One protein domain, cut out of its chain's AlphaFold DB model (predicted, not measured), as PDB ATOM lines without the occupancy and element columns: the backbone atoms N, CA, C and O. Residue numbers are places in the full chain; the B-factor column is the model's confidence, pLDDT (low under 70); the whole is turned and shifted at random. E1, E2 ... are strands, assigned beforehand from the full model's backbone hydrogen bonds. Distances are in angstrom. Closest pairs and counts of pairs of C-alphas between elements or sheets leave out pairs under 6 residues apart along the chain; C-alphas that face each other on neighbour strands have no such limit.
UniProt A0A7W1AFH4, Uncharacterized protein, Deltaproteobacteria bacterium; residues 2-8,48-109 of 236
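Overview. This is residues 2 to 8 and 48 to 109 of the 236 residues of an uncharacterized protein of Deltaproteobacteria bacterium (UniProt A0A7W1AFH4). With little regular structure, the domain is two small hairpins, E3 with E4 and E1 with E2, near each other at E4, and long loops, residues 48 to 63 and 77 to 92. A separate piece, residues 2 to 8, reaches E1 by a short antiparallel pairing of 7 to 8 with 67 to 68. The 69 printed residues, 19 in strands E1 to E4 and with no named helix, are all strand by class, both sheets antiparallel, and compact: radius of gyration of the C-alphas 11.3 A, spans 29 by 29 by 24 A.

Along the chain. E3, residues 93 to 98, is 15.0 A long from C-alpha 93 at (292.107, 143.915, 229.455). E4 is residues 101 to 105, E1 64 to 68, 13.5 A, and E2 74 to 76, ending at C-alpha 76 (290.362, 141.888, 240.025).

Arrangement. In hairpin E3 and E4, N 95 and O 103 are 3.0 A apart, within hydrogen-bond range. In hairpin E1 and E2, N 74 and O 66 are, at 2.8 A. The closest C-alphas of E2 and E4 are Ser 76 and Cys 104, 5.8 A. E2 and E3 are apart.

Size, cuts and confidence. Residues 9 to 47 are cut out, a 19.3 A gap between C-alphas 8 and 48. The link E2 to E3 is long. Residues 2 to 8 have pLDDT under 70.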
ATOM      1  N   PHE A   2     276.112 149.335 219.356       29.75
ATOM      2  CA  PHE A   2     276.846 149.037 220.590       29.75
ATOM      3  C   PHE A   2     275.833 148.574 221.638       29.75
ATOM      4  O   PHE A   2     274.952 149.337 222.035       29.75
ATOM      5  N   ARG A   3     275.899 147.299 222.030       29.12
ATOM      6  CA  ARG A   3     275.222 146.850 223.244       29.12
ATOM      7  C   ARG A   3     276.027 147.412 224.406       29.12
ATOM      8  O   ARG A   3     277.190 147.066 224.556       29.12
ATOM      9  N   PHE A   4     275.413 148.267 225.214       32.31
ATOM     10  CA  PHE A   4     275.942 148.559 226.540       32.31
ATOM     11  C   PHE A   4     275.802 147.282 227.367       32.31
ATOM     12  O   PHE A   4     274.719 146.973 227.865       32.31
ATOM     13  N   LEU A   5     276.874 146.494 227.442       40.84
ATOM     14  CA  LEU A   5     277.001 145.497 228.489       40.84
ATOM     15  C   LEU A   5     277.356 146.280 229.755       40.84
ATOM     16  O   LEU A   5     278.459 146.804 229.889       40.84
ATOM     17  N   SER A   6     276.375 146.459 230.637       47.47
ATOM     18  CA  SER A   6     276.601 147.112 231.922       47.47
ATOM     19  C   SER A   6     277.464 146.195 232.781       47.47
ATOM     20  O   SER A   6     276.953 145.258 233.398       47.47
ATOM     21  N   LEU A   7     278.771 146.457 232.813       56.16
ATOM     22  CA  LEU A   7     279.646 145.888 233.826       56.16
ATOM     23  C   LEU A   7     279.177 146.449 235.171       56.16
ATOM     24  O   LEU A   7     279.178 147.660 235.397       56.16
ATOM     25  N   ALA A   8     278.657 145.574 236.025       59.19
ATOM     26  CA  ALA A   8     278.145 145.984 237.316       59.19
ATOM     27  C   ALA A   8     279.325 146.062 238.281       59.19
ATOM     28  O   ALA A   8     280.104 145.119 238.392       59.19
ATOM     29  N   LYS A  48     291.317 136.990 248.777       95.50
ATOM     30  CA  LYS A  48     291.258 136.199 247.548       95.50
ATOM     31  C   LYS A  48     292.098 136.843 246.445       95.50
ATOM     32  O   LYS A  48     292.096 138.067 246.287       95.50
ATOM     33  N   GLY A  49     292.807 136.024 245.681       94.19
ATOM     34  CA  GLY A  49     293.587 136.410 244.513       94.19
ATOM     35  C   GLY A  49     292.732 136.695 243.275       94.19
ATOM     36  O   GLY A  49     291.513 136.526 243.272       94.19
ATOM     37  N   TYR A  50     293.391 137.144 242.206       94.06
ATOM     38  CA  TYR A  50     292.758 137.434 240.916       94.06
ATOM     39  C   TYR A  50     291.962 136.232 240.377       94.06
ATOM     40  O   TYR A  50     292.403 135.087 240.459       94.06
ATOM     41  N   GLY A  51     290.776 136.489 239.820       93.19
ATOM     42  CA  GLY A  51     289.920 135.479 239.192       93.19
ATOM     43  C   GLY A  51     289.072 134.638 240.157       93.19
ATOM     44  O   GLY A  51     288.150 133.945 239.701       93.19
ATOM     45  N   GLU A  52     289.323 134.716 241.467       95.31
ATOM     46  CA  GLU A  52     288.529 134.039 242.497       95.31
ATOM     47  C   GLU A  52     287.171 134.715 242.712       95.31
ATOM     48  O   GLU A  52     287.054 135.937 242.673       95.31
ATOM     49  N   THR A  53     286.124 133.931 242.978       95.69
ATOM     50  CA  THR A  53     284.763 134.460 243.151       95.69
ATOM     51  C   THR A  53     284.652 135.371 244.374       95.69
ATOM     52  O   THR A  53     285.053 134.998 245.480       95.69
ATOM     53  N   CYS A  54     284.007 136.523 244.219       94.69
ATOM     54  CA  CYS A  54     283.806 137.514 245.272       94.69
ATOM     55  C   CYS A  54     282.369 138.045 245.298       94.69
ATOM     56  O   CYS A  54     281.573 137.809 244.394       94.69
ATOM     57  N   THR A  55     282.034 138.752 246.375       94.06
ATOM     58  CA  THR A  55     280.744 139.451 246.537       94.06
ATOM     59  C   THR A  55     280.911 140.954 246.749       94.06
ATOM     60  O   THR A  55     279.956 141.703 246.586       94.06
ATOM     61  N   ASN A  56     282.111 141.401 247.120       92.19
ATOM     62  CA  ASN A  56     282.490 142.806 247.235       92.19
ATOM     63  C   ASN A  56     284.024 142.927 247.221       92.19
ATOM     64  O   ASN A  56     284.733 141.926 247.362       92.19
ATOM     65  N   GLY A  57     284.524 144.157 247.078       90.00
ATOM     66  CA  GLY A  57     285.958 144.444 246.986       90.00
ATOM     67  C   GLY A  57     286.782 144.037 248.213       90.00
ATOM     68  O   GLY A  57     287.930 143.633 248.060       90.00
ATOM     69  N   SER A  58     286.201 144.042 249.420       92.94
ATOM     70  CA  SER A  58     286.930 143.714 250.661       92.94
ATOM     71  C   SER A  58     287.388 142.254 250.753       92.94
ATOM     72  O   SER A  58     288.232 141.922 251.577       92.94
ATOM     73  N   GLN A  59     286.844 141.378 249.904       94.62
ATOM     74  CA  GLN A  59     287.260 139.978 249.815       94.62
ATOM     75  C   GLN A  59     288.496 139.778 248.936       94.62
ATOM     76  O   GLN A  59     289.036 138.676 248.922       94.62
ATOM     77  N   CYS A  60     288.915 140.796 248.187       95.25
ATOM     78  CA  CYS A  60     289.904 140.677 247.127       95.25
ATOM     79  C   CYS A  60     291.210 141.362 247.511       95.25
ATOM     80  O   CYS A  60     291.205 142.491 247.994       95.25
ATOM     81  N   ALA A  61     292.337 140.714 247.224       94.81
ATOM     82  CA  ALA A  61     293.664 141.271 247.471       94.81
ATOM     83  C   ALA A  61     293.893 142.581 246.695       94.81
ATOM     84  O   ALA A  61     294.525 143.496 247.211       94.81
ATOM     85  N   GLY A  62     293.327 142.691 245.487       89.94
ATOM     86  CA  GLY A  62     293.342 143.916 244.681       89.94
ATOM     87  C   GLY A  62     292.243 144.926 245.027       89.94
ATOM     88  O   GLY A  62     292.131 145.947 244.362       89.94
ATOM     89  N   GLY A  63     291.389 144.649 246.018       92.25
ATOM     90  CA  GLY A  63     290.304 145.546 246.430       92.25
ATOM     91  C   GLY A  63     289.140 145.675 245.438       92.25
ATOM     92  O   GLY A  63     288.169 146.368 245.734       92.25
ATOM     93  N   LEU A  64     289.196 144.998 244.285       94.62
ATOM     94  CA  LEU A  64     288.170 145.055 243.246       94.62
ATOM     95  C   LEU A  64     287.434 143.729 243.101       94.62
ATOM     96  O   LEU A  64     288.047 142.667 243.037       94.62
ATOM     97  N   CYS A  65     286.112 143.818 242.988       94.19
ATOM     98  CA  CYS A  65     285.226 142.697 242.705       94.19
ATOM     99  C   CYS A  65     284.340 143.069 241.518       94.19
ATOM    100  O   CYS A  65     283.420 143.878 241.660       94.19
ATOM    101  N   ILE A  66     284.654 142.520 240.346       92.69
ATOM    102  CA  ILE A  66     284.058 142.927 239.070       92.69
ATOM    103  C   ILE A  66     283.442 141.724 238.364       92.69
ATOM    104  O   ILE A  66     283.875 140.584 238.544       92.69
ATOM    105  N   GLY A  67     282.416 141.963 237.560       87.56
ATOM    106  CA  GLY A  67     281.764 140.908 236.809       87.56
ATOM    107  C   GLY A  67     280.678 141.444 235.896       87.56
ATOM    108  O   GLY A  67     280.206 142.574 236.028       87.56
ATOM    109  N   GLU A  68     280.275 140.597 234.964       82.12
ATOM    110  CA  GLU A  68     279.138 140.865 234.099       82.12
ATOM    111  C   GLU A  68     277.837 140.456 234.781       82.12
ATOM    112  O   GLU A  68     277.772 139.483 235.539       82.12
ATOM    113  N   GLN A  69     276.765 141.188 234.484       79.06
ATOM    114  CA  GLN A  69     275.444 140.843 234.984       79.06
ATOM    115  C   GLN A  69     275.047 139.430 234.526       79.06
ATOM    116  O   GLN A  69     275.024 139.131 233.335       79.06
ATOM    117  N   GLY A  70     274.693 138.567 235.482       81.12
ATOM    118  CA  GLY A  70     274.349 137.165 235.216       81.12
ATOM    119  C   GLY A  70     275.518 136.185 235.348       81.12
ATOM    120  O   GLY A  70     275.291 134.979 235.272       81.12
ATOM    121  N   SER A  71     276.725 136.679 235.628       84.31
ATOM    122  CA  SER A  71     277.917 135.878 235.911       84.31
ATOM    123  C   SER A  71     278.399 136.097 237.352       84.31
ATOM    124  O   SER A  71     278.126 137.143 237.950       84.31
ATOM    125  N   PRO A  72     279.103 135.123 237.959       89.81
ATOM    126  CA  PRO A  72     279.726 135.332 239.259       89.81
ATOM    127  C   PRO A  72     280.804 136.416 239.155       89.81
ATOM    128  O   PRO A  72     281.640 136.388 238.252       89.81
ATOM    129  N   PHE A  73     280.796 137.344 240.109       93.25
ATOM    130  CA  PHE A  73     281.831 138.363 240.229       93.25
ATOM    131  C   PHE A  73     283.149 137.722 240.648       93.25
ATOM    132  O   PHE A  73     283.168 136.763 241.426       93.25
ATOM    133  N   LYS A  74     284.251 138.272 240.149       95.12
ATOM    134  CA  LYS A  74     285.605 137.789 240.393       95.12
ATOM    135  C   LYS A  74     286.493 138.910 240.908       95.12
ATOM    136  O   LYS A  74     286.321 140.079 240.557       95.12
ATOM    137  N   CYS A  75     287.439 138.536 241.756       95.94
ATOM    138  CA  CYS A  75     288.459 139.441 242.236       95.94
ATOM    139  C   CYS A  75     289.325 139.911 241.074       95.94
ATOM    140  O   CYS A  75     289.751 139.116 240.237       95.94
ATOM    141  N   SER A  76     289.574 141.211 241.045       96.00
ATOM    142  CA  SER A  76     290.362 141.888 240.025       96.00
ATOM    143  C   SER A  76     291.419 142.776 240.683       96.00
ATOM    144  O   SER A  76     291.483 142.895 241.911       96.00
ATOM    145  N   ILE A  77     292.272 143.362 239.856       95.62
ATOM    146  CA  ILE A  77     293.321 144.303 240.225       95.62
ATOM    147  C   ILE A  77     293.085 145.624 239.478       95.62
ATOM    148  O   ILE A  77     292.659 145.589 238.318       95.62
ATOM    149  N   PRO A  78     293.304 146.783 240.127       96.38
ATOM    150  CA  PRO A  78     293.232 148.074 239.460       96.38
ATOM    151  C   PRO A  78     294.265 148.148 238.342       96.38
ATOM    152  O   PRO A  78     295.337 147.555 238.449       96.38
ATOM    153  N   CYS A  79     293.947 148.905 237.302       96.69
ATOM    154  CA  CYS A  79     294.846 149.118 236.178       96.69
ATOM    155  C   CYS A  79     294.799 150.573 235.708       96.69
ATOM    156  O   CYS A  79     293.854 151.313 235.993       96.69
ATOM    157  N   ASN A  80     295.832 150.986 234.986       96.06
ATOM    158  CA  ASN A  80     295.968 152.305 234.402       96.06
ATOM    159  C   ASN A  80     295.763 152.240 232.885       96.06
ATOM    160  O   ASN A  80     296.609 151.736 232.155       96.06
ATOM    161  N   ILE A  81     294.667 152.831 232.407       94.62
ATOM    162  CA  ILE A  81     294.326 152.886 230.976       94.62
ATOM    163  C   ILE A  81     295.323 153.703 230.132       94.62
ATOM    164  O   ILE A  81     295.320 153.641 228.906       94.62
ATOM    165  N   GLU A  82     296.194 154.480 230.779       95.12
ATOM    166  CA  GLU A  82     297.296 155.197 230.132       95.12
ATOM    167  C   GLU A  82     298.549 154.321 229.940       95.12
ATOM    168  O   GLU A  82     299.577 154.803 229.465       95.12
ATOM    169  N   ILE A  83     298.463 153.027 230.260       93.56
ATOM    170  CA  ILE A  83     299.453 151.996 229.941       93.56
ATOM    171  C   ILE A  83     298.787 150.991 228.994       93.56
ATOM    172  O   ILE A  83     297.718 150.470 229.296       93.56
ATOM    173  N   ALA A  84     299.415 150.728 227.841       90.69
ATOM    174  CA  ALA A  84     298.807 149.961 226.749       90.69
ATOM    175  C   ALA A  84     298.272 148.589 227.196       90.69
ATOM    176  O   ALA A  84     297.119 148.283 226.904       90.69
ATOM    177  N   ASN A  85     299.062 147.832 227.971       92.06
ATOM    178  CA  ASN A  85     298.656 146.572 228.595       92.06
ATOM    179  C   ASN A  85     299.080 146.477 230.069       92.06
ATOM    180  O   ASN A  85     299.945 145.691 230.461       92.06
ATOM    181  N   ASP A  86     298.467 147.292 230.923       94.69
ATOM    182  CA  ASP A  86     298.750 147.234 232.365       94.69
ATOM    183  C   ASP A  86     298.318 145.899 233.011       94.69
ATOM    184  O   ASP A  86     298.798 145.508 234.072       94.69
ATOM    185  N   CYS A  87     297.425 145.170 232.340       94.31
ATOM    186  CA  CYS A  87     296.848 143.911 232.797       94.31
ATOM    187  C   CYS A  87     297.574 142.661 232.278       94.31
ATOM    188  O   CYS A  87     297.112 141.547 232.536       94.31
ATOM    189  N   ARG A  88     298.732 142.812 231.620       91.38
ATOM    190  CA  ARG A  88     299.503 141.692 231.049       91.38
ATOM    191  C   ARG A  88     299.862 140.601 232.055       91.38
ATOM    192  O   ARG A  88     299.903 139.430 231.717       91.38
ATOM    193  N   ALA A  89     300.082 140.956 233.324       90.56
ATOM    194  CA  ALA A  89     300.464 139.990 234.360       90.56
ATOM    195  C   ALA A  89     299.354 138.974 234.691       90.56
ATOM    196  O   ALA A  89     299.610 137.989 235.384       90.56
ATOM    197  N   VAL A  90     298.126 139.244 234.245       92.00
ATOM    198  CA  VAL A  90     296.948 138.401 234.455       92.00
ATOM    199  C   VAL A  90     296.221 138.089 233.145       92.00
ATOM    200  O   VAL A  90     295.056 137.690 233.193       92.00
ATOM    201  N   ASP A  91     296.891 138.301 232.004       92.38
ATOM    202  CA  ASP A  91     296.349 138.080 230.660       92.38
ATOM    203  C   ASP A  91     294.969 138.742 230.490       92.38
ATOM    204  O   ASP A  91     294.010 138.102 230.069       92.38
ATOM    205  N   GLY A  92     294.817 140.002 230.915       93.25
ATOM    206  CA  GLY A  92     293.525 140.700 230.953       93.25
ATOM    207  C   GLY A  92     293.508 142.011 230.170       93.25
ATOM    208  O   GLY A  92     294.544 142.560 229.812       93.25
ATOM    209  N   PHE A  93     292.314 142.560 229.962       95.50
ATOM    210  CA  PHE A  93     292.107 143.915 229.455       95.50
ATOM    211  C   PHE A  93     291.947 144.898 230.611       95.50
ATOM    212  O   PHE A  93     291.273 144.587 231.596       95.50
ATOM    213  N   CYS A  94     292.489 146.107 230.476       96.31
ATOM    214  CA  CYS A  94     292.213 147.185 231.420       96.31
ATOM    215  C   CYS A  94     290.882 147.863 231.070       96.31
ATOM    216  O   CYS A  94     290.843 148.742 230.215       96.31
ATOM    217  N   VAL A  95     289.780 147.446 231.697       95.50
ATOM    218  CA  VAL A  95     288.426 147.895 231.329       95.50
ATOM    219  C   VAL A  95     287.881 148.922 232.325       95.50
ATOM    220  O   VAL A  95     288.227 148.873 233.508       95.50
ATOM    221  N   PRO A  96     287.004 149.846 231.900       93.62
ATOM    222  CA  PRO A  96     286.358 150.780 232.810       93.62
ATOM    223  C   PRO A  96     285.337 150.054 233.697       93.62
ATOM    224  O   PRO A  96     284.506 149.291 233.207       93.62
ATOM    225  N   ILE A  97     285.364 150.336 235.002       89.25
ATOM    226  CA  ILE A  97     284.494 149.689 236.003       89.25
ATOM    227  C   ILE A  97     283.490 150.660 236.652       89.25
ATOM    228  O   ILE A  97     282.632 150.242 237.422       89.25
ATOM    229  N   GLY A  98     283.528 151.947 236.294       83.69
ATOM    230  CA  GLY A  98     282.637 152.994 236.813       83.69
ATOM    231  C   GLY A  98     283.372 153.989 237.712       83.69
ATOM    232  O   GLY A  98     284.478 153.730 238.161       83.69
ATOM    233  N   GLY A  99     282.802 155.182 237.920       82.56
ATOM    234  CA  GLY A  99     283.434 156.225 238.750       82.56
ATOM    235  C   GLY A  99     284.729 156.833 238.183       82.56
ATOM    236  O   GLY A  99     285.318 157.689 238.831       82.56
ATOM    237  N   GLY A 100     285.136 156.437 236.972       85.19
ATOM    238  CA  GLY A 100     286.429 156.789 236.373       85.19
ATOM    239  C   GLY A 100     287.531 155.752 236.621       85.19
ATOM    240  O   GLY A 100     288.612 155.880 236.048       85.19
ATOM    241  N   ASP A 101     287.248 154.718 237.413       91.31
ATOM    242  CA  ASP A 101     288.199 153.660 237.735       91.31
ATOM    243  C   ASP A 101     288.236 152.577 236.649       91.31
ATOM    244  O   ASP A 101     287.275 152.376 235.892       91.31
ATOM    245  N   HIS A 102     289.355 151.851 236.607       96.06
ATOM    246  CA  HIS A 102     289.589 150.740 235.691       96.06
ATOM    247  C   HIS A 102     290.086 149.508 236.457       96.06
ATOM    248  O   HIS A 102     290.720 149.626 237.510       96.06
ATOM    249  N   GLY A 103     289.801 148.320 235.930       96.25
ATOM    250  CA  GLY A 103     290.275 147.056 236.488       96.25
ATOM    251  C   GLY A 103     290.544 146.014 235.410       96.25
ATOM    252  O   GLY A 103     290.000 146.091 234.310       96.25
ATOM    253  N   CYS A 104     291.379 145.030 235.733       96.06
ATOM    254  CA  CYS A 104     291.704 143.947 234.811       96.06
ATOM    255  C   CYS A 104     290.551 142.949 234.680       96.06
ATOM    256  O   CYS A 104     290.107 142.376 235.681       96.06
ATOM    257  N   PHE A 105     290.077 142.727 233.459       93.94
ATOM    258  CA  PHE A 105     288.955 141.841 233.160       93.94
ATOM    259  C   PHE A 105     289.166 141.066 231.860       93.94
ATOM    260  O   PHE A 105     289.921 141.479 230.984       93.94
ATOM    261  N   GLY A 106     288.438 139.961 231.710       90.69
ATOM    262  CA  GLY A 106     288.498 139.128 230.516       90.69
ATOM    263  C   GLY A 106     289.755 138.264 230.462       90.69
ATOM    264  O   GLY A 106     290.388 138.000 231.484       90.69
ATOM    265  N   MET A 107     290.049 137.776 229.262       90.00
ATOM    266  CA  MET A 107     291.221 136.962 228.974       90.00
ATOM    267  C   MET A 107     291.768 137.334 227.598       90.00
ATOM    268  O   MET A 107     291.019 137.355 226.617       90.00
ATOM    269  N   ILE A 108     293.062 137.602 227.537       90.69
ATOM    270  CA  ILE A 108     293.823 137.889 226.336       90.69
ATOM    271  C   ILE A 108     295.255 137.396 226.531       90.69
ATOM    272  O   ILE A 108     295.996 137.898 227.363       90.69
ATOM    273  N   GLU A 109     295.651 136.410 225.739       88.69
ATOM    274  CA  GLU A 109     296.994 135.837 225.824       88.69
ATOM    275  C   GLU A 109     297.925 136.611 224.894       88.69
ATOM    276  O   GLU A 109     297.955 136.304 223.713       88.69
TER     277      GLU A 109